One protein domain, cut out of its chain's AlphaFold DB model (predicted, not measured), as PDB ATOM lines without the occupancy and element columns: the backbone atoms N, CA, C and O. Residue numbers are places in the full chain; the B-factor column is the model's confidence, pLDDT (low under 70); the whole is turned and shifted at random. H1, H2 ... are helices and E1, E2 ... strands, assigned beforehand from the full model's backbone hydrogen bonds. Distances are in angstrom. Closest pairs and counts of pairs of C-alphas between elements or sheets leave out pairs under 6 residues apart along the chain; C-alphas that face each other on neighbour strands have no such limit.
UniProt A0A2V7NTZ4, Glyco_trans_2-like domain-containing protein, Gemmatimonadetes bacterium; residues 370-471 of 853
ATOM      1  N   LEU A 370     135.581 116.066 121.826       66.31
ATOM      2  CA  LEU A 370     134.294 115.676 122.377       66.31
ATOM      3  C   LEU A 370     134.478 114.428 123.229       66.31
ATOM      4  O   LEU A 370     134.871 113.391 122.700       66.31
ATOM      5  N   LEU A 371     134.108 114.512 124.503       75.88
ATOM      6  CA  LEU A 371     133.858 113.341 125.334       75.88
ATOM      7  C   LEU A 371     132.356 113.109 125.474       75.88
ATOM      8  O   LEU A 371     131.553 114.045 125.435       75.88
ATOM      9  N   ILE A 372     131.972 111.849 125.633       74.12
ATOM     10  CA  ILE A 372     130.568 111.451 125.745       74.12
ATOM     11  C   ILE A 372     130.343 110.892 127.139       74.12
ATOM     12  O   ILE A 372     131.051 109.991 127.577       74.12
ATOM     13  N   THR A 373     129.374 111.437 127.857       74.25
ATOM     14  CA  THR A 373     128.993 110.937 129.181       74.25
ATOM     15  C   THR A 373     128.054 109.738 129.056       74.25
ATOM     16  O   THR A 373     127.407 109.531 128.028       74.25
ATOM     17  N   ARG A 374     127.928 108.949 130.131       72.88
ATOM     18  CA  ARG A 374     127.050 107.764 130.191       72.88
ATOM     19  C   ARG A 374     125.586 108.051 129.822       72.88
ATOM     20  O   ARG A 374     124.911 107.190 129.259       72.88
ATOM     21  N   ASP A 375     125.110 109.249 130.152       61.69
ATOM     22  CA  ASP A 375     123.756 109.748 129.880       61.69
ATOM     23  C   ASP A 375     123.594 110.357 128.468       61.69
ATOM     24  O   ASP A 375     122.535 110.884 128.132       61.69
ATOM     25  N   GLY A 376     124.630 110.292 127.623       58.88
ATOM     26  CA  GLY A 376     124.585 110.761 126.238       58.88
ATOM     27  C   GLY A 376     124.792 112.268 126.060       58.88
ATOM     28  O   GLY A 376     124.607 112.784 124.951       58.88
ATOM     29  N   ARG A 377     125.181 113.009 127.111       67.00
ATOM     30  CA  ARG A 377     125.614 114.406 126.949       67.00
ATOM     31  C   ARG A 377     126.954 114.464 126.213       67.00
ATOM     32  O   ARG A 377     127.855 113.646 126.393       67.00
ATOM     33  N   ARG A 378     127.068 115.479 125.359       64.88
ATOM     34  CA  ARG A 378     128.280 115.806 124.610       64.88
ATOM     35  C   ARG A 378     129.038 116.874 125.382       64.88
ATOM     36  O   ARG A 378     128.530 117.984 125.533       64.88
ATOM     37  N   VAL A 379     130.213 116.530 125.895       59.16
ATOM     38  CA  VAL A 379     131.050 117.440 126.675       59.16
ATOM     39  C   VAL A 379     132.248 117.831 125.826       59.16
ATOM     40  O   VAL A 379     133.144 117.031 125.566       59.16
ATOM     41  N   TYR A 380     132.227 119.077 125.372       57.28
ATOM     42  CA  TYR A 380     133.314 119.694 124.624       57.28
ATOM     43  C   TYR A 380     134.227 120.463 125.576       57.28
ATOM     44  O   TYR A 380     133.799 120.872 126.657       57.28
ATOM     45  N   TRP A 381     135.466 120.708 125.146       57.06
ATOM     46  CA  TRP A 381     136.360 121.680 125.783       57.06
ATOM     47  C   TRP A 381     136.590 121.416 127.281       57.06
ATOM     48  O   TRP A 381     136.269 122.226 128.152       57.06
ATOM     49  N   LEU A 382     137.185 120.264 127.602       68.44
ATOM     50  CA  LEU A 382     137.537 119.907 128.985       68.44
ATOM     51  C   LEU A 382     138.904 120.420 129.446       68.44
ATOM     52  O   LEU A 382     139.217 120.319 130.628       68.44
ATOM     53  N   ASN A 383     139.675 121.057 128.566       63.56
ATOM     54  CA  ASN A 383     140.962 121.674 128.908       63.56
ATOM     55  C   ASN A 383     140.914 122.594 130.148       63.56
ATOM     56  O   ASN A 383     141.866 122.554 130.929       63.56
ATOM     57  N   PRO A 384     139.835 123.372 130.410       63.66
ATOM     58  CA  PRO A 384     139.745 124.210 131.603       63.66
ATOM     59  C   PRO A 384     139.830 123.474 132.937       63.66
ATOM     60  O   PRO A 384     140.119 124.112 133.946       63.66
ATOM     61  N   VAL A 385     139.613 122.155 132.965       71.56
ATOM     62  CA  VAL A 385     139.860 121.324 134.154       71.56
ATOM     63  C   VAL A 385     141.272 121.564 134.693       71.56
ATOM     64  O   VAL A 385     141.453 121.681 135.904       71.56
ATOM     65  N   PHE A 386     142.249 121.726 133.801       75.19
ATOM     66  CA  PHE A 386     143.657 121.889 134.153       75.19
ATOM     67  C   PHE A 386     144.060 123.335 134.463       75.19
ATOM     68  O   PHE A 386     145.184 123.582 134.895       75.19
ATOM     69  N   TYR A 387     143.186 124.322 134.240       70.00
ATOM     70  CA  TYR A 387     143.585 125.725 134.358       70.00
ATOM     71  C   TYR A 387     143.849 126.112 135.815       70.00
ATOM     72  O   TYR A 387     143.059 125.812 136.713       70.00
ATOM     73  N   GLY A 388     144.968 126.808 136.029       57.88
ATOM     74  CA  GLY A 388     145.414 127.228 137.358       57.88
ATOM     75  C   GLY A 388     146.012 126.101 138.201       57.88
ATOM     76  O   GLY A 388     146.336 126.344 139.357       57.88
ATOM     77  N   LEU A 389     146.163 124.893 137.647       79.25
ATOM     78  CA  LEU A 389     146.836 123.785 138.315       79.25
ATOM     79  C   LEU A 389     148.325 123.745 137.921       79.25
ATOM     80  O   LEU A 389     148.653 124.080 136.781       79.25
ATOM     81  N   PRO A 390     149.229 123.333 138.828       77.62
ATOM     82  CA  PRO A 390     150.671 123.227 138.580       77.62
ATOM     83  C   PRO A 390     151.011 122.037 137.662       77.62
ATOM     84  O   PRO A 390     151.588 121.036 138.080       77.62
ATOM     85  N   LEU A 391     150.655 122.151 136.385       78.38
ATOM     86  CA  LEU A 391     150.873 121.152 135.339       78.38
ATOM     87  C   LEU A 391     151.671 121.769 134.188       78.38
ATOM     88  O   LEU A 391     151.412 122.905 133.795       78.38
ATOM     89  N   ARG A 392     152.630 121.021 133.631       72.75
ATOM     90  CA  ARG A 392     153.345 121.411 132.405       72.75
ATOM     91  C   ARG A 392     152.493 121.117 131.175       72.75
ATOM     92  O   ARG A 392     152.286 121.990 130.341       72.75
ATOM     93  N   GLU A 393     151.974 119.895 131.104       78.31
ATOM     94  CA  GLU A 393     151.108 119.395 130.037       78.31
ATOM     95  C   GLU A 393     150.112 118.386 130.615       78.31
ATOM     96  O   GLU A 393     150.407 117.713 131.606       78.31
ATOM     97  N   ALA A 394     148.941 118.261 129.989       82.88
ATOM     98  CA  ALA A 394     147.960 117.240 130.332       82.88
ATOM     99  C   ALA A 394     147.108 116.844 129.115       82.88
ATOM    100  O   ALA A 394     146.843 117.663 128.232       82.88
ATOM    101  N   GLN A 395     146.666 115.588 129.084       87.62
ATOM    102  CA  GLN A 395     145.770 115.025 128.078       87.62
ATOM    103  C   GLN A 395     144.719 114.139 128.744       87.62
ATOM    104  O   GLN A 395     145.047 113.264 129.538       87.62
ATOM    105  N   ILE A 396     143.457 114.338 128.369       88.88
ATOM    106  CA  ILE A 396     142.332 113.484 128.751       88.88
ATOM    107  C   ILE A 396     142.098 112.486 127.623       88.88
ATOM    108  O   ILE A 396     141.922 112.888 126.475       88.88
ATOM    109  N   VAL A 397     142.063 111.200 127.946       89.69
ATOM    110  CA  VAL A 397     141.765 110.104 127.026       89.69
ATOM    111  C   VAL A 397     140.511 109.389 127.514       89.69
ATOM    112  O   VAL A 397     140.427 108.983 128.673       89.69
ATOM    113  N   GLN A 398     139.522 109.250 126.637       89.69
ATOM    114  CA  GLN A 398     138.334 108.441 126.875       89.69
ATOM    115  C   GLN A 398     138.395 107.186 126.012       89.69
ATOM    116  O   GLN A 398     138.093 107.243 124.822       89.69
ATOM    117  N   GLU A 399     138.766 106.072 126.632       87.81
ATOM    118  CA  GLU A 399     138.810 104.745 126.004       87.81
ATOM    119  C   GLU A 399     137.451 104.027 126.161       87.81
ATOM    120  O   GLU A 399     137.037 103.285 125.279       87.81
ATOM    121  N   HIS A 400     136.715 104.319 127.246       86.75
ATOM    122  CA  HIS A 400     135.416 103.718 127.577       86.75
ATOM    123  C   HIS A 400     134.424 104.752 128.129       86.75
ATOM    124  O   HIS A 400     134.818 105.787 128.670       86.75
ATOM    125  N   LEU A 401     133.118 104.472 128.044       83.00
ATOM    126  CA  LEU A 401     132.080 105.389 128.549       83.00
ATOM    127  C   LEU A 401     132.168 105.640 130.064       83.00
ATOM    128  O   LEU A 401     131.786 106.713 130.530       83.00
ATOM    129  N   GLU A 402     132.678 104.672 130.827       85.88
ATOM    130  CA  GLU A 402     132.745 104.733 132.293       85.88
ATOM    131  C   GLU A 402     134.123 105.137 132.835       85.88
ATOM    132  O   GLU A 402     134.270 105.313 134.046       85.88
ATOM    133  N   ARG A 403     135.127 105.327 131.968       89.94
ATOM    134  CA  ARG A 403     136.517 105.562 132.378       89.94
ATOM    135  C   ARG A 403     137.196 106.647 131.549       89.94
ATOM    136  O   ARG A 403     137.183 106.622 130.322       89.94
ATOM    137  N   LEU A 404     137.852 107.564 132.252       91.25
ATOM    138  CA  LEU A 404     138.763 108.563 131.710       91.25
ATOM    139  C   LEU A 404     140.162 108.322 132.253       91.25
ATOM    140  O   LEU A 404     140.349 108.110 133.449       91.25
ATOM    141  N   ARG A 405     141.147 108.438 131.375       94.19
ATOM    142  CA  ARG A 405     142.566 108.435 131.708       94.19
ATOM    143  C   ARG A 405     143.115 109.838 131.497       94.19
ATOM    144  O   ARG A 405     142.897 110.439 130.452       94.19
ATOM    145  N   VAL A 406     143.828 110.372 132.476       93.31
ATOM    146  CA  VAL A 406     144.479 111.679 132.398       93.31
ATOM    147  C   VAL A 406     145.980 111.464 132.433       93.31
ATOM    148  O   VAL A 406     146.540 111.184 133.488       93.31
ATOM    149  N   ARG A 407     146.631 111.630 131.285       93.56
ATOM    150  CA  ARG A 407     148.094 111.671 131.198       93.56
ATOM    151  C   ARG A 407     148.555 113.073 131.560       93.56
ATOM    152  O   ARG A 407     148.088 114.025 130.936       93.56
ATOM    153  N   TYR A 408     149.440 113.233 132.537       89.88
ATOM    154  CA  TYR A 408     149.894 114.556 132.973       89.88
ATOM    155  C   TYR A 408     151.395 114.602 133.266       89.88
ATOM    156  O   TYR A 408     151.986 113.619 133.699       89.88
ATOM    157  N   SER A 409     151.993 115.775 133.049       84.56
ATOM    158  CA  SER A 409     153.377 116.084 133.420       84.56
ATOM    159  C   SER A 409     153.376 117.169 134.511       84.56
ATOM    160  O   SER A 409     152.886 118.279 134.259       84.56
ATOM    161  N   PRO A 410     153.864 116.890 135.734       84.31
ATOM    162  CA  PRO A 410     153.760 117.815 136.862       84.31
ATOM    163  C   PRO A 410     154.699 119.028 136.733       84.31
ATOM    164  O   PRO A 410     155.847 118.933 136.287       84.31
ATOM    165  N   ALA A 411     154.225 120.201 137.162       75.88
ATOM    166  CA  ALA A 411     155.060 121.382 137.382       75.88
ATOM    167  C   ALA A 411     155.433 121.512 138.878       75.88
ATOM    168  O   ALA A 411     154.806 120.867 139.723       75.88
ATOM    169  N   PRO A 412     156.443 122.330 139.243       74.44
ATOM    170  CA  PRO A 412     156.734 122.616 140.648       74.44
ATOM    171  C   PRO A 412     155.476 123.098 141.388       74.44
ATOM    172  O   PRO A 412     154.788 123.998 140.910       74.44
ATOM    173  N   GLY A 413     155.168 122.477 142.530       77.38
ATOM    174  CA  GLY A 413     153.940 122.726 143.297       77.38
ATOM    175  C   GLY A 413     152.812 121.714 143.061       77.38
ATOM    176  O   GLY A 413     151.770 121.819 143.701       77.38
ATOM    177  N   PHE A 414     152.992 120.722 142.180       88.69
ATOM    178  CA  PHE A 414     152.046 119.611 142.057       88.69
ATOM    179  C   PHE A 414     152.021 118.751 143.328       88.69
ATOM    180  O   PHE A 414     153.068 118.365 143.844       88.69
ATOM    181  N   SER A 415     150.821 118.452 143.832       90.69
ATOM    182  CA  SER A 415     150.595 117.698 145.070       90.69
ATOM    183  C   SER A 415     149.427 116.721 144.917       90.69
ATOM    184  O   SER A 415     148.675 116.762 143.939       90.69
ATOM    185  N   ALA A 416     149.230 115.864 145.922       89.19
ATOM    186  CA  ALA A 416     148.072 114.973 145.985       89.19
ATOM    187  C   ALA A 416     146.729 115.733 146.002       89.19
ATOM    188  O   ALA A 416     145.727 115.210 145.515       89.19
ATOM    189  N   ASP A 417     146.696 116.972 146.509       87.62
ATOM    190  CA  ASP A 417     145.507 117.831 146.446       87.62
ATOM    191  C   ASP A 417     145.206 118.277 145.018       87.62
ATOM    192  O   ASP A 417     144.059 118.208 144.584       87.62
ATOM    193  N   THR A 418     146.233 118.644 144.248       85.94
ATOM    194  CA  THR A 418     146.080 118.960 142.822       85.94
ATOM    195  C   THR A 418     145.526 117.762 142.052       85.94
ATOM    196  O   THR A 418     144.623 117.920 141.232       85.94
ATOM    197  N   ALA A 419     146.017 116.554 142.340       88.94
ATOM    198  CA  ALA A 419     145.501 115.320 141.751       88.94
ATOM    199  C   ALA A 419     144.012 115.096 142.088       88.94
ATOM    200  O   ALA A 419     143.203 114.838 141.192       88.94
ATOM    201  N   ARG A 420     143.620 115.268 143.361       90.88
ATOM    202  CA  ARG A 420     142.211 115.195 143.792       90.88
ATOM    203  C   ARG A 420     141.338 116.244 143.105       90.88
ATOM    204  O   ARG A 420     140.233 115.923 142.670       90.88
ATOM    205  N   GLU A 421     141.845 117.461 142.951       87.19
ATOM    206  CA  GLU A 421     141.150 118.570 142.295       87.19
ATOM    207  C   GLU A 421     140.894 118.286 140.805       87.19
ATOM    208  O   GLU A 421     139.799 118.551 140.307       87.19
ATOM    209  N   ILE A 422     141.848 117.678 140.088       87.44
ATOM    210  CA  ILE A 422     141.653 117.238 138.691       87.44
ATOM    211  C   ILE A 422     140.480 116.256 138.601       87.44
ATOM    212  O   ILE A 422     139.575 116.436 137.782       87.44
ATOM    213  N   VAL A 423     140.476 115.236 139.466       90.50
ATOM    214  CA  VAL A 423     139.419 114.214 139.508       90.50
ATOM    215  C   VAL A 423     138.065 114.847 139.836       90.50
ATOM    216  O   VAL A 423     137.076 114.569 139.152       90.50
ATOM    217  N   ALA A 424     138.013 115.736 140.832       79.31
ATOM    218  CA  ALA A 424     136.796 116.438 141.228       79.31
ATOM    219  C   ALA A 424     136.236 117.299 140.082       79.31
ATOM    220  O   ALA A 424     135.055 117.198 139.742       79.31
ATOM    221  N   ARG A 425     137.092 118.084 139.414       81.81
ATOM    222  CA  ARG A 425     136.715 118.932 138.272       81.81
ATOM    223  C   ARG A 425     136.212 118.138 137.071       81.81
ATOM    224  O   ARG A 425     135.327 118.632 136.365       81.81
ATOM    225  N   LEU A 426     136.770 116.952 136.819       82.56
ATOM    226  CA  LEU A 426     136.309 116.058 135.754       82.56
ATOM    227  C   LEU A 426     134.954 115.449 136.093       82.56
ATOM    228  O   LEU A 426     134.038 115.552 135.281       82.56
ATOM    229  N   ARG A 427     134.785 114.899 137.300       80.19
ATOM    230  CA  ARG A 427     133.505 114.330 137.753       80.19
ATOM    231  C   ARG A 427     132.380 115.362 137.775       80.19
ATOM    232  O   ARG A 427     131.276 115.059 137.338       80.19
ATOM    233  N   ALA A 428     132.668 116.602 138.171       69.00
ATOM    234  CA  ALA A 428     131.689 117.691 138.143       69.00
ATOM    235  C   ALA A 428     131.131 117.976 136.733       69.00
ATOM    236  O   ALA A 428     130.007 118.447 136.597       69.00
ATOM    237  N   ARG A 429     131.903 117.694 135.672       69.38
ATOM    238  CA  ARG A 429     131.506 117.943 134.273       69.38
ATOM    239  C   ARG A 429     130.972 116.685 133.582       69.38
ATOM    240  O   ARG A 429     129.989 116.750 132.843       69.38
ATOM    241  N   MET A 430     131.604 115.547 133.852       76.75
ATOM    242  CA  MET A 430     131.357 114.261 133.193       76.75
ATOM    243  C   MET A 430     130.346 113.371 133.930       76.75
ATOM    244  O   MET A 430     129.840 112.414 133.350       76.75
ATOM    245  N   GLY A 431     130.002 113.693 135.179       71.44
ATOM    246  CA  GLY A 431     129.165 112.854 136.036       71.44
ATOM    247  C   GLY A 431     129.947 111.703 136.677       71.44
ATOM    248  O   GLY A 431     131.159 111.792 136.880       71.44
ATOM    249  N   ALA A 432     129.240 110.619 137.016       75.25
ATOM    250  CA  ALA A 432     129.830 109.412 137.592       75.25
ATOM    251  C   ALA A 432     130.711 108.688 136.556       75.25
ATOM    252  O   ALA A 432     130.234 107.861 135.781       75.25
ATOM    253  N   VAL A 433     131.998 109.041 136.543       82.25
ATOM    254  CA  VAL A 433     133.033 108.450 135.692       82.25
ATOM    255  C   VAL A 433     134.268 108.119 136.538       82.25
ATOM    256  O   VAL A 433     134.645 108.880 137.444       82.25
ATOM    257  N   ALA A 434     134.888 106.970 136.278       89.31
ATOM    258  CA  ALA A 434     136.181 106.624 136.852       89.31
ATOM    259  C   ALA A 434     137.257 107.496 136.194       89.31
ATOM    260  O   ALA A 434     137.288 107.622 134.974       89.31
ATOM    261  N   VAL A 435     138.114 108.130 136.995       91.69
ATOM    262  CA  VAL A 435     139.215 108.962 136.494       91.69
ATOM    263  C   VAL A 435     140.510 108.374 137.016       91.69
ATOM    264  O   VAL A 435     140.711 108.305 138.225       91.69
ATOM    265  N   GLU A 436     141.378 107.978 136.101       94.69
ATOM    266  CA  GLU A 436     142.714 107.487 136.401       94.69
ATOM    267  C   GLU A 436     143.745 108.524 135.998       94.69
ATOM    268  O   GLU A 436     143.678 109.092 134.908       94.69
ATOM    269  N   LEU A 437     144.697 108.774 136.886       94.12
ATOM    270  CA  LEU A 437     145.782 109.709 136.652       94.12
ATOM    271  C   LEU A 437     147.043 108.911 136.315       94.12
ATOM    272  O   LEU A 437     147.430 108.016 137.061       94.12
ATOM    273  N   GLU A 438     147.669 109.239 135.194       94.69
ATOM    274  CA  GLU A 438     148.897 108.622 134.700       94.69
ATOM    275  C   GLU A 438     149.972 109.708 134.595       94.69
ATOM    276  O   GLU A 438     149.881 110.611 133.759       94.69
ATOM    277  N   GLU A 439     150.978 109.651 135.466       92.25
ATOM    278  CA  GLU A 439     152.115 110.566 135.395       92.25
ATOM    279  C   GLU A 439     153.047 110.161 134.251       92.25
ATOM    280  O   GLU A 439     153.496 109.017 134.173       92.25
ATOM    281  N   VAL A 440     153.353 111.106 133.362       86.75
ATOM    282  CA  VAL A 440     154.231 110.897 132.208       86.75
ATOM    283  C   VAL A 440     155.287 111.995 132.123       86.75
ATOM    284  O   VAL A 440     155.028 113.163 132.414       86.75
ATOM    285  N   ALA A 441     156.489 111.637 131.663       73.56
ATOM    286  CA  ALA A 441     157.565 112.608 131.469       73.56
ATOM    287  C   ALA A 441     157.182 113.690 130.438       73.56
ATOM    288  O   ALA A 441     157.414 114.877 130.670       73.56
ATOM    289  N   VAL A 442     156.559 113.276 129.328       73.69
ATOM    290  CA  VAL A 442     156.053 114.135 128.243       73.69
ATOM    291  C   VAL A 442     154.737 113.552 127.737       73.69
ATOM    292  O   VAL A 442     154.625 112.336 127.568       73.69
ATOM    293  N   VAL A 443     153.735 114.396 127.485       79.19
ATOM    294  CA  VAL A 443     152.435 113.933 126.989       79.19
ATOM    295  C   VAL A 443     152.526 113.631 125.482       79.19
ATOM    296  O   VAL A 443     153.198 114.364 124.753       79.19
ATOM    297  N   PRO A 444     151.877 112.570 124.955       72.81
ATOM    298  CA  PRO A 444     151.963 112.239 123.533       72.81
ATOM    299  C   PRO A 444     151.463 113.361 122.609       72.81
ATOM    300  O   PRO A 444     150.327 113.833 122.719       72.81
ATOM    301  N   HIS A 445     152.303 113.740 121.645       64.44
ATOM    302  CA  HIS A 445     151.983 114.696 120.584       64.44
ATOM    303  C   HIS A 445     151.687 113.964 119.265       64.44
ATOM    304  O   HIS A 445     152.148 112.850 119.026       64.44
ATOM    305  N   SER A 446     150.928 114.599 118.373       58.75
ATOM    306  CA  SER A 446     150.741 114.098 117.002       58.75
ATOM    307  C   SER A 446     152.057 114.079 116.208       58.75
ATOM    308  O   SER A 446     153.005 114.780 116.555       58.75
ATOM    309  N   ALA A 447     152.091 113.367 115.074       45.66
ATOM    310  CA  ALA A 447     153.250 113.322 114.167       45.66
ATOM    311  C   ALA A 447     153.727 114.706 113.662       45.66
ATOM    312  O   ALA A 447     154.844 114.835 113.174       45.66
ATOM    313  N   ALA A 448     152.889 115.742 113.779       43.28
ATOM    314  CA  ALA A 448     153.218 117.129 113.452       43.28
ATOM    315  C   ALA A 448     153.618 117.979 114.678       43.28
ATOM    316  O   ALA A 448     153.671 119.205 114.577       43.28
ATOM    317  N   GLY A 449     153.832 117.356 115.841       51.91
ATOM    318  CA  GLY A 449     154.242 118.019 117.079       51.91
ATOM    319  C   GLY A 449     153.126 118.777 117.799       51.91
ATOM    320  O   GLY A 449     153.419 119.570 118.682       51.91
ATOM    321  N   LYS A 450     151.850 118.573 117.434       61.94
ATOM    322  CA  LYS A 450     150.705 119.218 118.103       61.94
ATOM    323  C   LYS A 450     150.188 118.362 119.260       61.94
ATOM    324  O   LYS A 450     149.853 117.196 119.018       61.94
ATOM    325  N   LEU A 451     150.049 118.952 120.451       66.88
ATOM    326  CA  LEU A 451     149.380 118.330 121.595       66.88
ATOM    327  C   LEU A 451     147.865 118.323 121.377       66.88
ATOM    328  O   LEU A 451     147.254 119.346 121.056       66.88
ATOM    329  N   ARG A 452     147.242 117.159 121.566       70.56
ATOM    330  CA  ARG A 452     145.785 117.026 121.573       70.56
ATOM    331  C   ARG A 452     145.337 116.774 123.007       70.56
ATOM    332  O   ARG A 452     145.481 115.668 123.510       70.56
ATOM    333  N   ALA A 453     144.845 117.821 123.659       70.50
ATOM    334  CA  ALA A 453     144.529 117.798 125.086       70.50
ATOM    335  C   ALA A 453     143.308 116.924 125.438       70.50
ATOM    336  O   ALA A 453     143.173 116.508 126.585       70.50
ATOM    337  N   VAL A 454     142.449 116.599 124.463       75.69
ATOM    338  CA  VAL A 454     141.329 115.662 124.633       75.69
ATOM    339  C   VAL A 454     141.306 114.659 123.483       75.69
ATOM    340  O   VAL A 454     141.328 115.026 122.308       75.69
ATOM    341  N   VAL A 455     141.242 113.378 123.822       79.56
ATOM    342  CA  VAL A 455     141.209 112.257 122.888       79.56
ATOM    343  C   VAL A 455     140.033 111.358 123.261       79.56
ATOM    344  O   VAL A 455     139.920 110.914 124.396       79.56
ATOM    345  N   CYS A 456     139.140 111.107 122.307       79.06
ATOM    346  CA  CYS A 456     138.042 110.158 122.459       79.06
ATOM    347  C   CYS A 456     138.297 108.978 121.522       79.06
ATOM    348  O   CYS A 456     138.303 109.151 120.302       79.06
ATOM    349  N   GLU A 457     138.526 107.813 122.114       84.62
ATOM    350  CA  GLU A 457     138.828 106.533 121.466       84.62
ATOM    351  C   GLU A 457     137.697 105.514 121.677       84.62
ATOM    352  O   GLU A 457     137.887 104.323 121.456       84.62
ATOM    353  N   LEU A 458     136.503 105.989 122.056       81.38
ATOM    354  CA  LEU A 458     135.318 105.144 122.197       81.38
ATOM    355  C   LEU A 458     135.053 104.327 120.917       81.38
ATOM    356  O   LEU A 458     135.029 104.917 119.824       81.38
ATOM    357  N   PRO A 459     134.753 103.021 121.045       79.69
ATOM    358  CA  PRO A 459     134.231 102.210 119.951       79.69
ATOM    359  C   PRO A 459     133.008 102.864 119.284       79.69
ATOM    360  O   PRO A 459     132.194 103.529 119.935       79.69
ATOM    361  N   ALA A 460     132.891 102.735 117.958       68.88
ATOM    362  CA  ALA A 460     131.881 103.452 117.170       68.88
ATOM    363  C   ALA A 460     130.436 103.082 117.562       68.88
ATOM    364  O   ALA A 460     129.547 103.934 117.548       68.88
ATOM    365  N   ASP A 461     130.227 101.829 117.943       73.81
ATOM    366  CA  ASP A 461     128.998 101.246 118.473       73.81
ATOM    367  C   ASP A 461     128.651 101.783 119.870       73.81
ATOM    368  O   ASP A 461     127.530 102.259 120.071       73.81
ATOM    369  N   GLU A 462     129.608 101.824 120.806       75.81
ATOM    370  CA  GLU A 462     129.413 102.442 122.131       75.81
ATOM    371  C   GLU A 462     129.053 103.929 122.009       75.81
ATOM    372  O   GLU A 462     128.123 104.429 122.653       75.81
ATOM    373  N   LYS A 463     129.763 104.636 121.127       70.75
ATOM    374  CA  LYS A 463     129.530 106.047 120.818       70.75
ATOM    375  C   LYS A 463     128.130 106.281 120.248       70.75
ATOM    376  O   LYS A 463     127.452 107.216 120.678       70.75
ATOM    377  N   ALA A 464     127.681 105.452 119.306       66.44
ATOM    378  CA  ALA A 464     126.344 105.553 118.726       66.44
ATOM    379  C   ALA A 464     125.245 105.253 119.761       66.44
ATOM    380  O   ALA A 464     124.285 106.020 119.878       66.44
ATOM    381  N   ALA A 465     125.413 104.198 120.564       74.38
ATOM    382  CA  ALA A 465     124.459 103.800 121.596       74.38
ATOM    383  C   ALA A 465     124.292 104.873 122.687       74.38
ATOM    384  O   ALA A 465     123.169 105.188 123.079       74.38
ATOM    385  N   ALA A 466     125.387 105.482 123.153       65.62
ATOM    386  CA  ALA A 466     125.332 106.555 124.146       65.62
ATOM    387  C   ALA A 466     124.626 107.812 123.612       65.62
ATOM    388  O   ALA A 466     123.816 108.410 124.319       65.62
ATOM    389  N   LEU A 467     124.875 108.191 122.355       62.16
ATOM    390  CA  LEU A 467     124.216 109.339 121.723       62.16
ATOM    391  C   LEU A 467     122.710 109.114 121.508       62.16
ATOM    392  O   LEU A 467     121.937 110.066 121.619       62.16
ATOM    393  N   ALA A 468     122.286 107.872 121.259       63.09
ATOM    394  CA  ALA A 468     120.876 107.516 121.097       63.09
ATOM    395  C   ALA A 468     120.068 107.630 122.407       63.09
ATOM    396  O   ALA A 468     118.916 108.059 122.374       63.09
ATOM    397  N   ARG A 469     120.674 107.343 123.573       67.56
ATOM    398  CA  ARG A 469     120.004 107.404 124.894       67.56
ATOM    399  C   ARG A 469     119.438 108.789 125.239       67.56
ATOM    400  O   ARG A 469     118.431 108.887 125.940       67.56
ATOM    401  N   ARG A 470     120.039 109.865 124.718       51.47
ATOM    402  CA  ARG A 470     119.542 111.240 124.904       51.47
ATOM    403  C   ARG A 470     118.336 111.561 124.018       51.47
ATOM    404  O   ARG A 470     117.470 112.321 124.441       51.47
ATOM    405  N   ALA A 471     118.245 110.966 122.825       43.94
ATOM    406  CA  ALA A 471     117.099 111.148 121.931       43.94
ATOM    407  C   ALA A 471     115.809 110.545 122.523       43.94
ATOM    408  O   ALA A 471     114.726 111.085 122.314       43.94
TER     409      ALA A 471
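What this domain is: This is residues 370 to 471 of the 853 residues of the protein "Glyco_trans_2-like domain-containing protein" of Gemmatimonadetes bacterium (UniProt A0A2V7NTZ4). A twisted sheet of four strands forms a wall, with the long helix H2 slanting over one face of it, above E5 and E4. A small hairpin, E1 and E2, packs with E1 on the edge strand E6, short H1 sits beside H2, and H3 lies beyond the hairpin at one end of the longest axis. The 102 printed residues hold six named strands and three named helices, in the order E1 E2 H1 E3 E4 H2 E5 E6 H3; the large sheet runs E5 E4 E3 E6 and is mixed, the E1 E2 pair is antiparallel, and the class is mixed, helices and strands. The whole is compact, with a radius of gyration of the C-alphas of 13.9 A, and spans 45 by 33 by 18 A, only just flat.

Where its parts are: Start in the large sheet with E3, residues 391 to 400, 24.6 A long, from C-alpha 391 at (150.873, 121.152, 135.339). E4 is residues 403 to 410, 21.6 A; E5 is 434 to 439, 16.5 A; E6 is 454 to 456, 6.8 A. Then find H2, residues 416 to 430, 21.1 A, from C-alpha 416 at (148.072, 114.973, 145.985). E1 is residues 370 to 372, 6.6 A, E2 is 378 to 380, 6.4 A, and H1 is 383 to 386, 5.9 A. H3, residues 460 to 471, 17.3 A, ends at C-alpha 471 at (117.099, 111.148, 121.931).

How they stand to each other: Look first at E3 and E4, an antiparallel hairpin, with N 397 and O 405 2.7 A apart. E5 is parallel to E4, with N 404 and O 434 at 2.8 A. E6 is parallel to E3, with N 398 and O 455 at 2.8 A. E4, H2 and E5 form a strand-helix-strand unit, two parallel neighbour strands with a helix between, and its crossover is right-handed. H2, at a height of 8.5 A over the sheet, makes two layers with it, helix on one face; it runs slantwise to the strands, at 36 degrees to E4 on the local plane. H1 touches H2, which meets it with residues 422 to 426 alone; the closest C-alphas are those of Val 385 and Arg 425, 5.7 A. H1 only grazes the sheet, with residues 383 to 386. In the hairpin E1 and E2, N 371 and O 379 are 2.9 A apart. The closest C-alphas of E1 and E6 are those of Leu 371 and Cys 456, 6.0 A; of E1 and H3, those of Ile 372 and Ala 466, 7.3 A. H3 is not on the large sheet and is apart from H2. Of the O i to N i+4 pairs, 10 of 11 in H2 and 6 of 8 in H3 are within hydrogen-bond range; H1 is too short for one.

The domain as a whole: The C-alphas of Pro 412 and Ala 471 are the two farthest apart, 45.3 A. The printed part has no cut. E5 to E6, residues 440 to 453, is the long link; the others are tight. Mean pLDDT of the printed part is 76.2, and 29 residues are under 70, among them 375 to 384, 445 to 451 and 466 to 471.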